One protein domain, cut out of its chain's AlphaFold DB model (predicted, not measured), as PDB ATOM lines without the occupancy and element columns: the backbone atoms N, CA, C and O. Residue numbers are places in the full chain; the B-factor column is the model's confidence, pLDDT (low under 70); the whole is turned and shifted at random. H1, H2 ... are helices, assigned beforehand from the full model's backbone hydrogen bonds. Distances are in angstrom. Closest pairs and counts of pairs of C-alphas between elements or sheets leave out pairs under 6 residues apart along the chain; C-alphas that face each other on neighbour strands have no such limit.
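What this domain is: This is residues 2 to 93 of the 622 residues of the protein "Pre-rRNA-processing protein esf1" of Monoraphidium neglectum (UniProt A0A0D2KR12). Little regular structure: a loose frame of long loops, with the longest helix, H2, at one end and two very short helices, H1 and H3, near each other toward the other end. Residues 63 to 69 of the loop between H2 and H3 stick out. The printed part has 92 residues, 20 of them in three named helices, in the order H1, H2, H3, with no named strand; the class is all helix. The whole is loose, with a radius of gyration of the C-alphas of 15.8 A and spans of 42 by 31 by 27 A.

Where its parts are: H2, residues 19 to 29, is 15.1 A long, from C-alpha 19 at (17.059, -39.545, -18.306). H1 is residues 2 to 6, from C-alpha 2 at (-7.517, -21.036, -38.328), and H3 is residues 76 to 79.

How they stand to each other: H2 is apart from H1 and H3. H1 and H3 only just touch, with 3 pairs of C-alphas within 8 A; the closest, of Arg 4 and Ala 77, are 6.0 A apart. In H1 and H2 every O i to N i+4 pair is within hydrogen-bond range; H3 is too short for one.

The domain as a whole: The farthest C-alphas, of Glu 20 and Asp 88, are 44.2 A apart. The printed part has no cut. Both links are long, 12 and 46 residues. Mean pLDDT of the printed part is 79.8; 13 residues are under 70, among them 86 to 90.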
ATOM      1  N   TYR A   2      -7.149 -20.971 -39.761       71.06
ATOM      2  CA  TYR A   2      -7.517 -21.036 -38.328       71.06
ATOM      3  C   TYR A   2      -7.199 -22.367 -37.616       71.06
ATOM      4  O   TYR A   2      -6.465 -22.363 -36.635       71.06
ATOM      5  N   GLU A   3      -7.653 -23.510 -38.145       71.31
ATOM      6  CA  GLU A   3      -7.417 -24.825 -37.518       71.31
ATOM      7  C   GLU A   3      -5.928 -25.176 -37.364       71.31
ATOM      8  O   GLU A   3      -5.498 -25.648 -36.315       71.31
ATOM      9  N   ARG A   4      -5.100 -24.865 -38.370       70.44
ATOM     10  CA  ARG A   4      -3.644 -25.069 -38.288       70.44
ATOM     11  C   ARG A   4      -2.992 -24.125 -37.272       70.44
ATOM     12  O   ARG A   4      -1.955 -24.461 -36.714       70.44
ATOM     13  N   SER A   5      -3.593 -22.963 -37.007       73.00
ATOM     14  CA  SER A   5      -3.160 -22.080 -35.919       73.00
ATOM     15  C   SER A   5      -3.575 -22.618 -34.548       73.00
ATOM     16  O   SER A   5      -2.777 -22.522 -33.626       73.00
ATOM     17  N   LYS A   6      -4.765 -23.224 -34.406       70.38
ATOM     18  CA  LYS A   6      -5.248 -23.834 -33.150       70.38
ATOM     19  C   LYS A   6      -4.265 -24.882 -32.611       70.38
ATOM     20  O   LYS A   6      -3.977 -24.877 -31.420       70.38
ATOM     21  N   LEU A   7      -3.686 -25.698 -33.495       68.94
ATOM     22  CA  LEU A   7      -2.671 -26.709 -33.157       68.94
ATOM     23  C   LEU A   7      -1.354 -26.134 -32.591       68.94
ATOM     24  O   LEU A   7      -0.604 -26.877 -31.977       68.94
ATOM     25  N   ARG A   8      -1.061 -24.835 -32.759       67.50
ATOM     26  CA  ARG A   8       0.186 -24.209 -32.266       67.50
ATOM     27  C   ARG A   8       0.153 -23.793 -30.790       67.50
ATOM     28  O   ARG A   8       1.161 -23.296 -30.298       67.50
ATOM     29  N   TRP A   9      -0.989 -23.925 -30.115       66.00
ATOM     30  CA  TRP A   9      -1.199 -23.407 -28.753       66.00
ATOM     31  C   TRP A   9      -1.325 -24.493 -27.680       66.00
ATOM     32  O   TRP A   9      -1.389 -24.164 -26.499       66.00
ATOM     33  N   TYR A  10      -1.348 -25.766 -28.079       73.38
ATOM     34  CA  TYR A  10      -1.416 -26.907 -27.170       73.38
ATOM     35  C   TYR A  10      -0.088 -27.654 -27.201       73.38
ATOM     36  O   TYR A  10       0.408 -28.004 -28.268       73.38
ATOM     37  N   TYR A  11       0.465 -27.889 -26.020       81.06
ATOM     38  CA  TYR A  11       1.637 -28.719 -25.777       81.06
ATOM     39  C   TYR A  11       1.390 -29.494 -24.480       81.06
ATOM     40  O   TYR A  11       0.572 -29.076 -23.659       81.06
ATOM     41  N   ALA A  12       2.081 -30.614 -24.310       86.00
ATOM     42  CA  ALA A  12       2.087 -31.380 -23.072       86.00
ATOM     43  C   ALA A  12       3.480 -31.311 -22.440       86.00
ATOM     44  O   ALA A  12       4.479 -31.183 -23.150       86.00
ATOM     45  N   VAL A  13       3.535 -31.412 -21.115       87.81
ATOM     46  CA  VAL A  13       4.765 -31.684 -20.364       87.81
ATOM     47  C   VAL A  13       4.671 -33.135 -19.905       87.81
ATOM     48  O   VAL A  13       3.628 -33.545 -19.404       87.81
ATOM     49  N   ALA A  14       5.728 -33.913 -20.126       87.81
ATOM     50  CA  ALA A  14       5.793 -35.320 -19.750       87.81
ATOM     51  C   ALA A  14       7.041 -35.547 -18.893       87.81
ATOM     52  O   ALA A  14       8.165 -35.433 -19.381       87.81
ATOM     53  N   GLU A  15       6.836 -35.844 -17.613       88.81
ATOM     54  CA  GLU A  15       7.918 -36.174 -16.690       88.81
ATOM     55  C   GLU A  15       8.287 -37.656 -16.839       88.81
ATOM     56  O   GLU A  15       7.433 -38.541 -16.798       88.81
ATOM     57  N   CYS A  16       9.576 -37.933 -17.040       88.00
ATOM     58  CA  CYS A  16      10.095 -39.283 -17.243       88.00
ATOM     59  C   CYS A  16      10.839 -39.766 -15.996       88.00
ATOM     60  O   CYS A  16      11.672 -39.051 -15.445       88.00
ATOM     61  N   SER A  17      10.631 -41.028 -15.613       89.94
ATOM     62  CA  SER A  17      11.258 -41.641 -14.430       89.94
ATOM     63  C   SER A  17      12.786 -41.791 -14.508       89.94
ATOM     64  O   SER A  17      13.428 -42.080 -13.499       89.94
ATOM     65  N   SER A  18      13.393 -41.608 -15.687       93.56
ATOM     66  CA  SER A  18      14.847 -41.502 -15.847       93.56
ATOM     67  C   SER A  18      15.236 -40.748 -17.122       93.56
ATOM     68  O   SER A  18      14.489 -40.721 -18.105       93.56
ATOM     69  N   VAL A  19      16.457 -40.205 -17.133       92.25
ATOM     70  CA  VAL A  19      17.059 -39.545 -18.306       92.25
ATOM     71  C   VAL A  19      17.219 -40.522 -19.480       92.25
ATOM     72  O   VAL A  19      16.984 -40.147 -20.626       92.25
ATOM     73  N   GLU A  20      17.537 -41.795 -19.216       92.75
ATOM     74  CA  GLU A  20      17.583 -42.831 -20.259       92.75
ATOM     75  C   GLU A  20      16.213 -43.094 -20.892       92.75
ATOM     76  O   GLU A  20      16.128 -43.257 -22.109       92.75
ATOM     77  N   ALA A  21      15.142 -43.130 -20.093       90.94
ATOM     78  CA  ALA A  21      13.788 -43.295 -20.615       90.94
ATOM     79  C   ALA A  21      13.394 -42.096 -21.492       90.94
ATOM     80  O   ALA A  21      12.927 -42.294 -22.612       90.94
ATOM     81  N   ALA A  22      13.673 -40.869 -21.038       90.06
ATOM     82  CA  ALA A  22      13.432 -39.657 -21.817       90.06
ATOM     83  C   ALA A  22      14.208 -39.652 -23.149       90.06
ATOM     84  O   ALA A  22      13.643 -39.323 -24.190       90.06
ATOM     85  N   ALA A  23      15.476 -40.078 -23.142       91.62
ATOM     86  CA  ALA A  23      16.298 -40.175 -24.348       91.62
ATOM     87  C   ALA A  23      15.775 -41.220 -25.352       91.62
ATOM     88  O   ALA A  23      15.798 -40.967 -26.557       91.62
ATOM     89  N   ARG A  24      15.268 -42.371 -24.881       92.12
ATOM     90  CA  ARG A  24      14.648 -43.392 -25.747       92.12
ATOM     91  C   ARG A  24      13.312 -42.916 -26.316       92.12
ATOM     92  O   ARG A  24      13.113 -43.012 -27.519       92.12
ATOM     93  N   VAL A  25      12.442 -42.330 -25.487       91.56
ATOM     94  CA  VAL A  25      11.166 -41.747 -25.944       91.56
ATOM     95  C   VAL A  25      11.408 -40.652 -26.984       91.56
ATOM     96  O   VAL A  25      10.745 -40.651 -28.014       91.56
ATOM     97  N   TYR A  26      12.400 -39.779 -26.781       91.69
ATOM     98  CA  TYR A  26      12.802 -38.798 -27.791       91.69
ATOM     99  C   TYR A  26      13.236 -39.481 -29.101       91.69
ATOM    100  O   TYR A  26      12.701 -39.176 -30.162       91.69
ATOM    101  N   ALA A  27      14.177 -40.429 -29.034       91.50
ATOM    102  CA  ALA A  27      14.754 -41.069 -30.218       91.50
ATOM    103  C   ALA A  27      13.776 -41.969 -30.999       91.50
ATOM    104  O   ALA A  27      13.956 -42.152 -32.202       91.50
ATOM    105  N   GLU A  28      12.772 -42.543 -30.333       91.12
ATOM    106  CA  GLU A  28      11.789 -43.443 -30.947       91.12
ATOM    107  C   GLU A  28      10.489 -42.737 -31.355       91.12
ATOM    108  O   GLU A  28       9.873 -43.154 -32.332       91.12
ATOM    109  N   CYS A  29      10.052 -41.695 -30.632       88.31
ATOM    110  CA  CYS A  29       8.742 -41.063 -30.844       88.31
ATOM    111  C   CYS A  29       8.783 -39.675 -31.503       88.31
ATOM    112  O   CYS A  29       7.742 -39.243 -32.003       88.31
ATOM    113  N   ASP A  30       9.921 -38.971 -31.542       91.00
ATOM    114  CA  ASP A  30       9.988 -37.674 -32.227       91.00
ATOM    115  C   ASP A  30       9.731 -37.821 -33.740       91.00
ATOM    116  O   ASP A  30      10.178 -38.769 -34.390       91.00
ATOM    117  N   GLY A  31       8.938 -36.914 -34.311       85.56
ATOM    118  CA  GLY A  31       8.514 -36.963 -35.713       85.56
ATOM    119  C   GLY A  31       7.523 -38.080 -36.094       85.56
ATOM    120  O   GLY A  31       7.010 -38.052 -37.224       85.56
ATOM    121  N   LEU A  32       7.203 -39.032 -35.203       87.00
ATOM    122  CA  LEU A  32       6.173 -40.051 -35.456       87.00
ATOM    123  C   LEU A  32       4.769 -39.439 -35.499       87.00
ATOM    124  O   LEU A  32       4.456 -38.503 -34.767       87.00
ATOM    125  N   GLU A  33       3.900 -39.999 -36.341       85.62
ATOM    126  CA  GLU A  33       2.485 -39.619 -36.412       85.62
ATOM    127  C   GLU A  33       1.661 -40.352 -35.350       85.62
ATOM    128  O   GLU A  33       1.738 -41.575 -35.225       85.62
ATOM    129  N   PHE A  34       0.820 -39.619 -34.616       81.62
ATOM    130  CA  PHE A  34      -0.118 -40.225 -33.676       81.62
ATOM    131  C   PHE A  34      -1.228 -40.970 -34.437       81.62
ATOM    132  O   PHE A  34      -2.104 -40.352 -35.056       81.62
ATOM    133  N   GLU A  35      -1.165 -42.303 -34.399       81.06
ATOM    134  CA  GLU A  35      -2.008 -43.259 -35.131       81.06
ATOM    135  C   GLU A  35      -2.181 -42.947 -36.630       81.06
ATOM    136  O   GLU A  35      -1.398 -43.383 -37.468       81.06
ATOM    137  N   ARG A  36      -3.268 -42.248 -36.981       74.62
ATOM    138  CA  ARG A  36      -3.659 -41.849 -38.347       74.62
ATOM    139  C   ARG A  36      -4.119 -40.388 -38.400       74.62
ATOM    140  O   ARG A  36      -4.777 -39.962 -39.348       74.62
ATOM    141  N   SER A  37      -3.794 -39.616 -37.363       77.44
ATOM    142  CA  SER A  37      -4.242 -38.231 -37.202       77.44
ATOM    143  C   SER A  37      -3.525 -37.236 -38.125       77.44
ATOM    144  O   SER A  37      -4.012 -36.117 -38.293       77.44
ATOM    145  N   ALA A  38      -2.389 -37.641 -38.714       77.00
ATOM    146  CA  ALA A  38      -1.332 -36.815 -39.320       77.00
ATOM    147  C   ALA A  38      -0.672 -35.780 -38.389       77.00
ATOM    148  O   ALA A  38       0.228 -35.058 -38.820       77.00
ATOM    149  N   CYS A  39      -1.063 -35.698 -37.116       80.25
ATOM    150  CA  CYS A  39      -0.326 -34.914 -36.134       80.25
ATOM    151  C   CYS A  39       0.946 -35.674 -35.756       80.25
ATOM    152  O   CYS A  39       0.875 -36.773 -35.207       80.25
ATOM    153  N   LYS A  40       2.099 -35.086 -36.086       85.69
ATOM    154  CA  LYS A  40       3.414 -35.583 -35.676       85.69
ATOM    155  C   LYS A  40       3.754 -35.065 -34.289       85.69
ATOM    156  O   LYS A  40       3.417 -33.921 -33.974       85.69
ATOM    157  N   PHE A  41       4.427 -35.885 -33.495       86.69
ATOM    158  CA  PHE A  41       5.094 -35.411 -32.293       86.69
ATOM    159  C   PHE A  41       6.278 -34.508 -32.675       86.69
ATOM    160  O   PHE A  41       6.967 -34.757 -33.663       86.69
ATOM    161  N   ASP A  42       6.455 -33.442 -31.901       88.12
ATOM    162  CA  ASP A  42       7.557 -32.476 -31.958       88.12
ATOM    163  C   ASP A  42       8.098 -32.421 -30.525       88.12
ATOM    164  O   ASP A  42       7.649 -31.616 -29.703       88.12
ATOM    165  N   LEU A  43       8.918 -33.416 -30.175       89.31
ATOM    166  CA  LEU A  43       9.408 -33.614 -28.814       89.31
ATOM    167  C   LEU A  43      10.617 -32.716 -28.575       89.31
ATOM    168  O   LEU A  43      11.529 -32.638 -29.392       89.31
ATOM    169  N   ARG A  44      10.642 -32.027 -27.433       89.81
ATOM    170  CA  ARG A  44      11.737 -31.124 -27.061       89.81
ATOM    171  C   ARG A  44      12.001 -31.218 -25.573       89.81
ATOM    172  O   ARG A  44      11.065 -31.224 -24.778       89.81
ATOM    173  N   PHE A  45      13.276 -31.258 -25.206       89.75
ATOM    174  CA  PHE A  45      13.680 -31.141 -23.812       89.75
ATOM    175  C   PHE A  45      13.390 -29.726 -23.307       89.75
ATOM    176  O   PHE A  45      13.638 -28.740 -24.005       89.75
ATOM    177  N   ILE A  46      12.840 -29.649 -22.099       89.56
ATOM    178  CA  ILE A  46      12.504 -28.401 -21.420       89.56
ATOM    179  C   ILE A  46      13.700 -28.019 -20.534       89.56
ATOM    180  O   ILE A  46      14.141 -28.865 -19.758       89.56
ATOM    181  N   PRO A  47      14.245 -26.794 -20.645       88.44
ATOM    182  CA  PRO A  47      15.258 -26.284 -19.722       88.44
ATOM    183  C   PRO A  47      14.731 -26.123 -18.288       88.44
ATOM    184  O   PRO A  47      13.588 -25.707 -18.094       88.44
ATOM    185  N   ASP A  48      15.584 -26.390 -17.293       81.94
ATOM    186  CA  ASP A  48      15.238 -26.348 -15.860       81.94
ATOM    187  C   ASP A  48      14.806 -24.951 -15.354       81.94
ATOM    188  O   ASP A  48      14.238 -24.827 -14.271       81.94
ATOM    189  N   ASP A  49      15.076 -23.887 -16.120       84.88
ATOM    190  CA  ASP A  49      14.703 -22.498 -15.827       84.88
ATOM    191  C   ASP A  49      13.323 -22.078 -16.382       84.88
ATOM    192  O   ASP A  49      12.904 -20.938 -16.177       84.88
ATOM    193  N   MET A  50      12.591 -22.971 -17.063       83.06
ATOM    194  CA  MET A  50      11.288 -22.661 -17.669       83.06
ATOM    195  C   MET A  50      10.109 -22.826 -16.694       83.06
ATOM    196  O   MET A  50       9.850 -23.917 -16.190       83.06
ATOM    197  N   ASP A  51       9.320 -21.765 -16.490       80.75
ATOM    198  CA  ASP A  51       8.171 -21.771 -15.581       80.75
ATOM    199  C   ASP A  51       6.813 -22.036 -16.270       80.75
ATOM    200  O   ASP A  51       6.449 -21.462 -17.300       80.75
ATOM    201  N   PHE A  52       6.010 -22.914 -15.657       80.44
ATOM    202  CA  PHE A  52       4.658 -23.263 -16.127       80.44
ATOM    203  C   PHE A  52       3.530 -22.841 -15.174       80.44
ATOM    204  O   PHE A  52       2.356 -22.943 -15.531       80.44
ATOM    205  N   SER A  53       3.870 -22.313 -13.995       75.19
ATOM    206  CA  SER A  53       2.944 -21.964 -12.902       75.19
ATOM    207  C   SER A  53       1.841 -20.965 -13.286       75.19
ATOM    208  O   SER A  53       0.789 -20.937 -12.653       75.19
ATOM    209  N   GLY A  54       2.053 -20.162 -14.333       75.56
ATOM    210  CA  GLY A  54       1.080 -19.196 -14.849       75.56
ATOM    211  C   GLY A  54       0.042 -19.746 -15.839       75.56
ATOM    212  O   GLY A  54      -0.687 -18.944 -16.423       75.56
ATOM    213  N   ARG A  55      -0.021 -21.063 -16.100       80.50
ATOM    214  CA  ARG A  55      -0.918 -21.645 -17.122       80.50
ATOM    215  C   ARG A  55      -1.954 -22.599 -16.537       80.50
ATOM    216  O   ARG A  55      -1.679 -23.369 -15.627       80.50
ATOM    217  N   GLN A  56      -3.149 -22.580 -17.125       78.25
ATOM    218  CA  GLN A  56      -4.202 -23.546 -16.822       78.25
ATOM    219  C   GLN A  56      -3.854 -24.899 -17.454       78.25
ATOM    220  O   GLN A  56      -3.849 -25.031 -18.680       78.25
ATOM    221  N   VAL A  57      -3.570 -25.896 -16.614       82.19
ATOM    222  CA  VAL A  57      -3.516 -27.302 -17.031       82.19
ATOM    223  C   VAL A  57      -4.921 -27.720 -17.459       82.19
ATOM    224  O   VAL A  57      -5.900 -27.389 -16.792       82.19
ATOM    225  N   ARG A  58      -5.026 -28.399 -18.604       80.56
ATOM    226  CA  ARG A  58      -6.312 -28.817 -19.173       80.56
ATOM    227  C   ARG A  58      -6.703 -30.224 -18.727       80.56
ATOM    228  O   ARG A  58      -7.815 -30.428 -18.263       80.56
ATOM    229  N   ASP A  59      -5.779 -31.157 -18.912       81.88
ATOM    230  CA  ASP A  59      -5.910 -32.588 -18.671       81.88
ATOM    231  C   ASP A  59      -4.563 -33.051 -18.070       81.88
ATOM    232  O   ASP A  59      -3.514 -32.526 -18.461       81.88
ATOM    233  N   ALA A  60      -4.569 -33.999 -17.130       83.62
ATOM    234  CA  ALA A  60      -3.365 -34.553 -16.499       83.62
ATOM    235  C   ALA A  60      -3.534 -36.063 -16.259       83.62
ATOM    236  O   ALA A  60      -4.652 -36.526 -16.043       83.62
ATOM    237  N   ALA A  61      -2.437 -36.825 -16.303       82.38
ATOM    238  CA  ALA A  61      -2.440 -38.266 -16.057       82.38
ATOM    239  C   ALA A  61      -1.084 -38.728 -15.498       82.38
ATOM    240  O   ALA A  61      -0.048 -38.446 -16.100       82.38
ATOM    241  N   SER A  62      -1.103 -39.442 -14.371       84.00
ATOM    242  CA  SER A  62       0.063 -40.120 -13.781       84.00
ATOM    243  C   SER A  62       0.200 -41.568 -14.260       84.00
ATOM    244  O   SER A  62       1.305 -42.048 -14.502       84.00
ATOM    245  N   ASP A  63      -0.935 -42.249 -14.428       80.75
ATOM    246  CA  ASP A  63      -1.027 -43.692 -14.625       80.75
ATOM    247  C   ASP A  63      -1.746 -44.040 -15.932       80.75
ATOM    248  O   ASP A  63      -2.619 -43.309 -16.406       80.75
ATOM    249  N   VAL A  64      -1.395 -45.185 -16.521       82.19
ATOM    250  CA  VAL A  64      -2.014 -45.674 -17.763       82.19
ATOM    251  C   VAL A  64      -3.370 -46.319 -17.441       82.19
ATOM    252  O   VAL A  64      -3.391 -47.355 -16.772       82.19
ATOM    253  N   PRO A  65      -4.510 -45.793 -17.936       79.38
ATOM    254  CA  PRO A  65      -5.809 -46.381 -17.636       79.38
ATOM    255  C   PRO A  65      -5.935 -47.774 -18.265       79.38
ATOM    256  O   PRO A  65      -5.833 -47.924 -19.484       79.38
ATOM    257  N   LEU A  66      -6.228 -48.793 -17.448       78.38
ATOM    258  CA  LEU A  66      -6.310 -50.204 -17.871       78.38
ATOM    259  C   LEU A  66      -7.334 -50.475 -18.994       78.38
ATOM    260  O   LEU A  66      -7.262 -51.505 -19.661       78.38
ATOM    261  N   GLY A  67      -8.282 -49.555 -19.204       81.44
ATOM    262  CA  GLY A  67      -9.286 -49.586 -20.271       81.44
ATOM    263  C   GLY A  67      -9.194 -48.423 -21.267       81.44
ATOM    264  O   GLY A  67     -10.221 -48.058 -21.839       81.44
ATOM    265  N   TYR A  68      -8.023 -47.796 -21.446       81.44
ATOM    266  CA  TYR A  68      -7.868 -46.630 -22.326       81.44
ATOM    267  C   TYR A  68      -8.304 -46.922 -23.773       81.44
ATOM    268  O   TYR A  68      -7.669 -47.685 -24.502       81.44
ATOM    269  N   ALA A  69      -9.385 -46.268 -24.200       75.44
ATOM    270  CA  ALA A  69      -9.846 -46.265 -25.582       75.44
ATOM    271  C   ALA A  69      -9.353 -44.976 -26.269       75.44
ATOM    272  O   ALA A  69      -9.823 -43.895 -25.897       75.44
ATOM    273  N   PRO A  70      -8.438 -45.047 -27.257       74.38
ATOM    274  CA  PRO A  70      -7.875 -43.855 -27.882       74.38
ATOM    275  C   PRO A  70      -8.963 -43.004 -28.568       74.38
ATOM    276  O   PRO A  70      -9.817 -43.549 -29.281       74.38
ATOM    277  N   PRO A  71      -8.961 -41.669 -28.384       72.38
ATOM    278  CA  PRO A  71      -9.876 -40.779 -29.088       72.38
ATOM    279  C   PRO A  71      -9.667 -40.822 -30.608       72.38
ATOM    280  O   PRO A  71      -8.560 -40.606 -31.096       72.38
ATOM    281  N   ASP A  72     -10.751 -41.017 -31.366       68.88
ATOM    282  CA  ASP A  72     -10.762 -40.965 -32.838       68.88
ATOM    283  C   ASP A  72     -10.551 -39.518 -33.338       68.88
ATOM    284  O   ASP A  72     -11.495 -38.791 -33.675       68.88
ATOM    285  N   PHE A  73      -9.289 -39.084 -33.313       72.69
ATOM    286  CA  PHE A  73      -8.828 -37.745 -33.661       72.69
ATOM    287  C   PHE A  73      -8.127 -37.730 -35.027       72.69
ATOM    288  O   PHE A  73      -7.189 -38.483 -35.283       72.69
ATOM    289  N   PHE A  74      -8.567 -36.831 -35.912       70.50
ATOM    290  CA  PHE A  74      -8.095 -36.759 -37.295       70.50
ATOM    291  C   PHE A  74      -7.962 -35.307 -37.765       70.50
ATOM    292  O   PHE A  74      -8.960 -34.589 -37.906       70.50
ATOM    293  N   SER A  75      -6.734 -34.863 -38.047       73.69
ATOM    294  CA  SER A  75      -6.454 -33.486 -38.457       73.69
ATOM    295  C   SER A  75      -6.719 -33.271 -39.951       73.69
ATOM    296  O   SER A  75      -5.809 -33.208 -40.782       73.69
ATOM    297  N   ARG A  76      -7.999 -33.069 -40.305       71.62
ATOM    298  CA  ARG A  76      -8.414 -32.631 -41.659       71.62
ATOM    299  C   ARG A  76      -7.634 -31.403 -42.142       71.62
ATOM    300  O   ARG A  76      -7.366 -31.280 -43.330       71.62
ATOM    301  N   ALA A  77      -7.246 -30.532 -41.208       73.38
ATOM    302  CA  ALA A  77      -6.475 -29.309 -41.428       73.38
ATOM    303  C   ALA A  77      -5.030 -29.514 -41.915       73.38
ATOM    304  O   ALA A  77      -4.391 -28.531 -42.295       73.38
ATOM    305  N   LEU A  78      -4.521 -30.750 -41.879       72.69
ATOM    306  CA  LEU A  78      -3.162 -31.099 -42.289       72.69
ATOM    307  C   LEU A  78      -3.123 -32.095 -43.464       72.69
ATOM    308  O   LEU A  78      -2.128 -32.129 -44.180       72.69
ATOM    309  N   GLN A  79      -4.206 -32.850 -43.706       73.38
ATOM    310  CA  GLN A  79      -4.300 -33.828 -44.805       73.38
ATOM    311  C   GLN A  79      -5.046 -33.329 -46.059       73.38
ATOM    312  O   GLN A  79      -4.937 -33.949 -47.116       73.38
ATOM    313  N   HIS A  80      -5.818 -32.238 -45.977       69.44
ATOM    314  CA  HIS A  80      -6.630 -31.735 -47.094       69.44
ATOM    315  C   HIS A  80      -6.325 -30.269 -47.425       69.44
ATOM    316  O   HIS A  80      -6.046 -29.467 -46.534       69.44
ATOM    317  N   THR A  81      -6.434 -29.912 -48.709       76.75
ATOM    318  CA  THR A  81      -6.284 -28.532 -49.213       76.75
ATOM    319  C   THR A  81      -7.376 -27.602 -48.692       76.75
ATOM    320  O   THR A  81      -7.090 -26.464 -48.325       76.75
ATOM    321  N   ASP A  82      -8.603 -28.121 -48.588       73.50
ATOM    322  CA  ASP A  82      -9.814 -27.378 -48.233       73.50
ATOM    323  C   ASP A  82     -10.424 -27.910 -46.920       73.50
ATOM    324  O   ASP A  82     -11.429 -28.627 -46.920       73.50
ATOM    325  N   PRO A  83      -9.802 -27.621 -45.761       73.81
ATOM    326  CA  PRO A  83     -10.257 -28.151 -44.485       73.81
ATOM    327  C   PRO A  83     -11.493 -27.415 -43.962       73.81
ATOM    328  O   PRO A  83     -11.474 -26.206 -43.721       73.81
ATOM    329  N   THR A  84     -12.553 -28.180 -43.700       67.19
ATOM    330  CA  THR A  84     -13.787 -27.709 -43.056       67.19
ATOM    331  C   THR A  84     -13.500 -27.101 -41.680       67.19
ATOM    332  O   THR A  84     -12.966 -27.793 -40.810       67.19
ATOM    333  N   LEU A  85     -13.887 -25.838 -41.474       76.75
ATOM    334  CA  LEU A  85     -13.765 -25.139 -40.191       76.75
ATOM    335  C   LEU A  85     -14.587 -25.853 -39.105       76.75
ATOM    336  O   LEU A  85     -15.741 -26.206 -39.333       76.75
ATOM    337  N   THR A  86     -14.002 -26.051 -37.922       69.31
ATOM    338  CA  THR A  86     -14.609 -26.817 -36.820       69.31
ATOM    339  C   THR A  86     -15.294 -25.956 -35.760       69.31
ATOM    340  O   THR A  86     -15.836 -26.493 -34.802       69.31
ATOM    341  N   TRP A  87     -15.304 -24.630 -35.924       67.69
ATOM    342  CA  TRP A  87     -15.884 -23.696 -34.953       67.69
ATOM    343  C   TRP A  87     -17.391 -23.932 -34.722       67.69
ATOM    344  O   TRP A  87     -17.816 -24.013 -33.575       67.69
ATOM    345  N   ASP A  88     -18.155 -24.180 -35.793       62.03
ATOM    346  CA  ASP A  88     -19.562 -24.619 -35.741       62.03
ATOM    347  C   ASP A  88     -19.727 -26.158 -35.786       62.03
ATOM    348  O   ASP A  88     -20.842 -26.679 -35.883       62.03
ATOM    349  N   ALA A  89     -18.630 -26.928 -35.755       65.44
ATOM    350  CA  ALA A  89     -18.696 -28.385 -35.844       65.44
ATOM    351  C   ALA A  89     -19.062 -28.999 -34.488       65.44
ATOM    352  O   ALA A  89     -18.210 -29.354 -33.678       65.44
ATOM    353  N   ASP A  90     -20.368 -29.154 -34.290       64.69
ATOM    354  CA  ASP A  90     -20.993 -29.811 -33.145       64.69
ATOM    355  C   ASP A  90     -20.306 -31.144 -32.770       64.69
ATOM    356  O   ASP A  90     -20.175 -32.047 -33.610       64.69
ATOM    357  N   ASP A  91     -19.861 -31.210 -31.509       71.12
ATOM    358  CA  ASP A  91     -18.932 -32.188 -30.936       71.12
ATOM    359  C   ASP A  91     -19.359 -33.647 -31.176       71.12
ATOM    360  O   ASP A  91     -20.516 -34.027 -30.989       71.12
ATOM    361  N   ARG A  92     -18.398 -34.493 -31.568       68.06
ATOM    362  CA  ARG A  92     -18.604 -35.929 -31.811       68.06
ATOM    363  C   ARG A  92     -18.960 -36.679 -30.524       68.06
ATOM    364  O   ARG A  92     -19.742 -37.623 -30.607       68.06
ATOM    365  N   GLY A  93     -18.446 -36.256 -29.366       69.19
ATOM    366  CA  GLY A  93     -18.820 -36.786 -28.052       69.19
ATOM    367  C   GLY A  93     -20.282 -36.483 -27.732       69.19
ATOM    368  O   GLY A  93     -21.094 -37.405 -27.624       69.19
TER     369      GLY A  93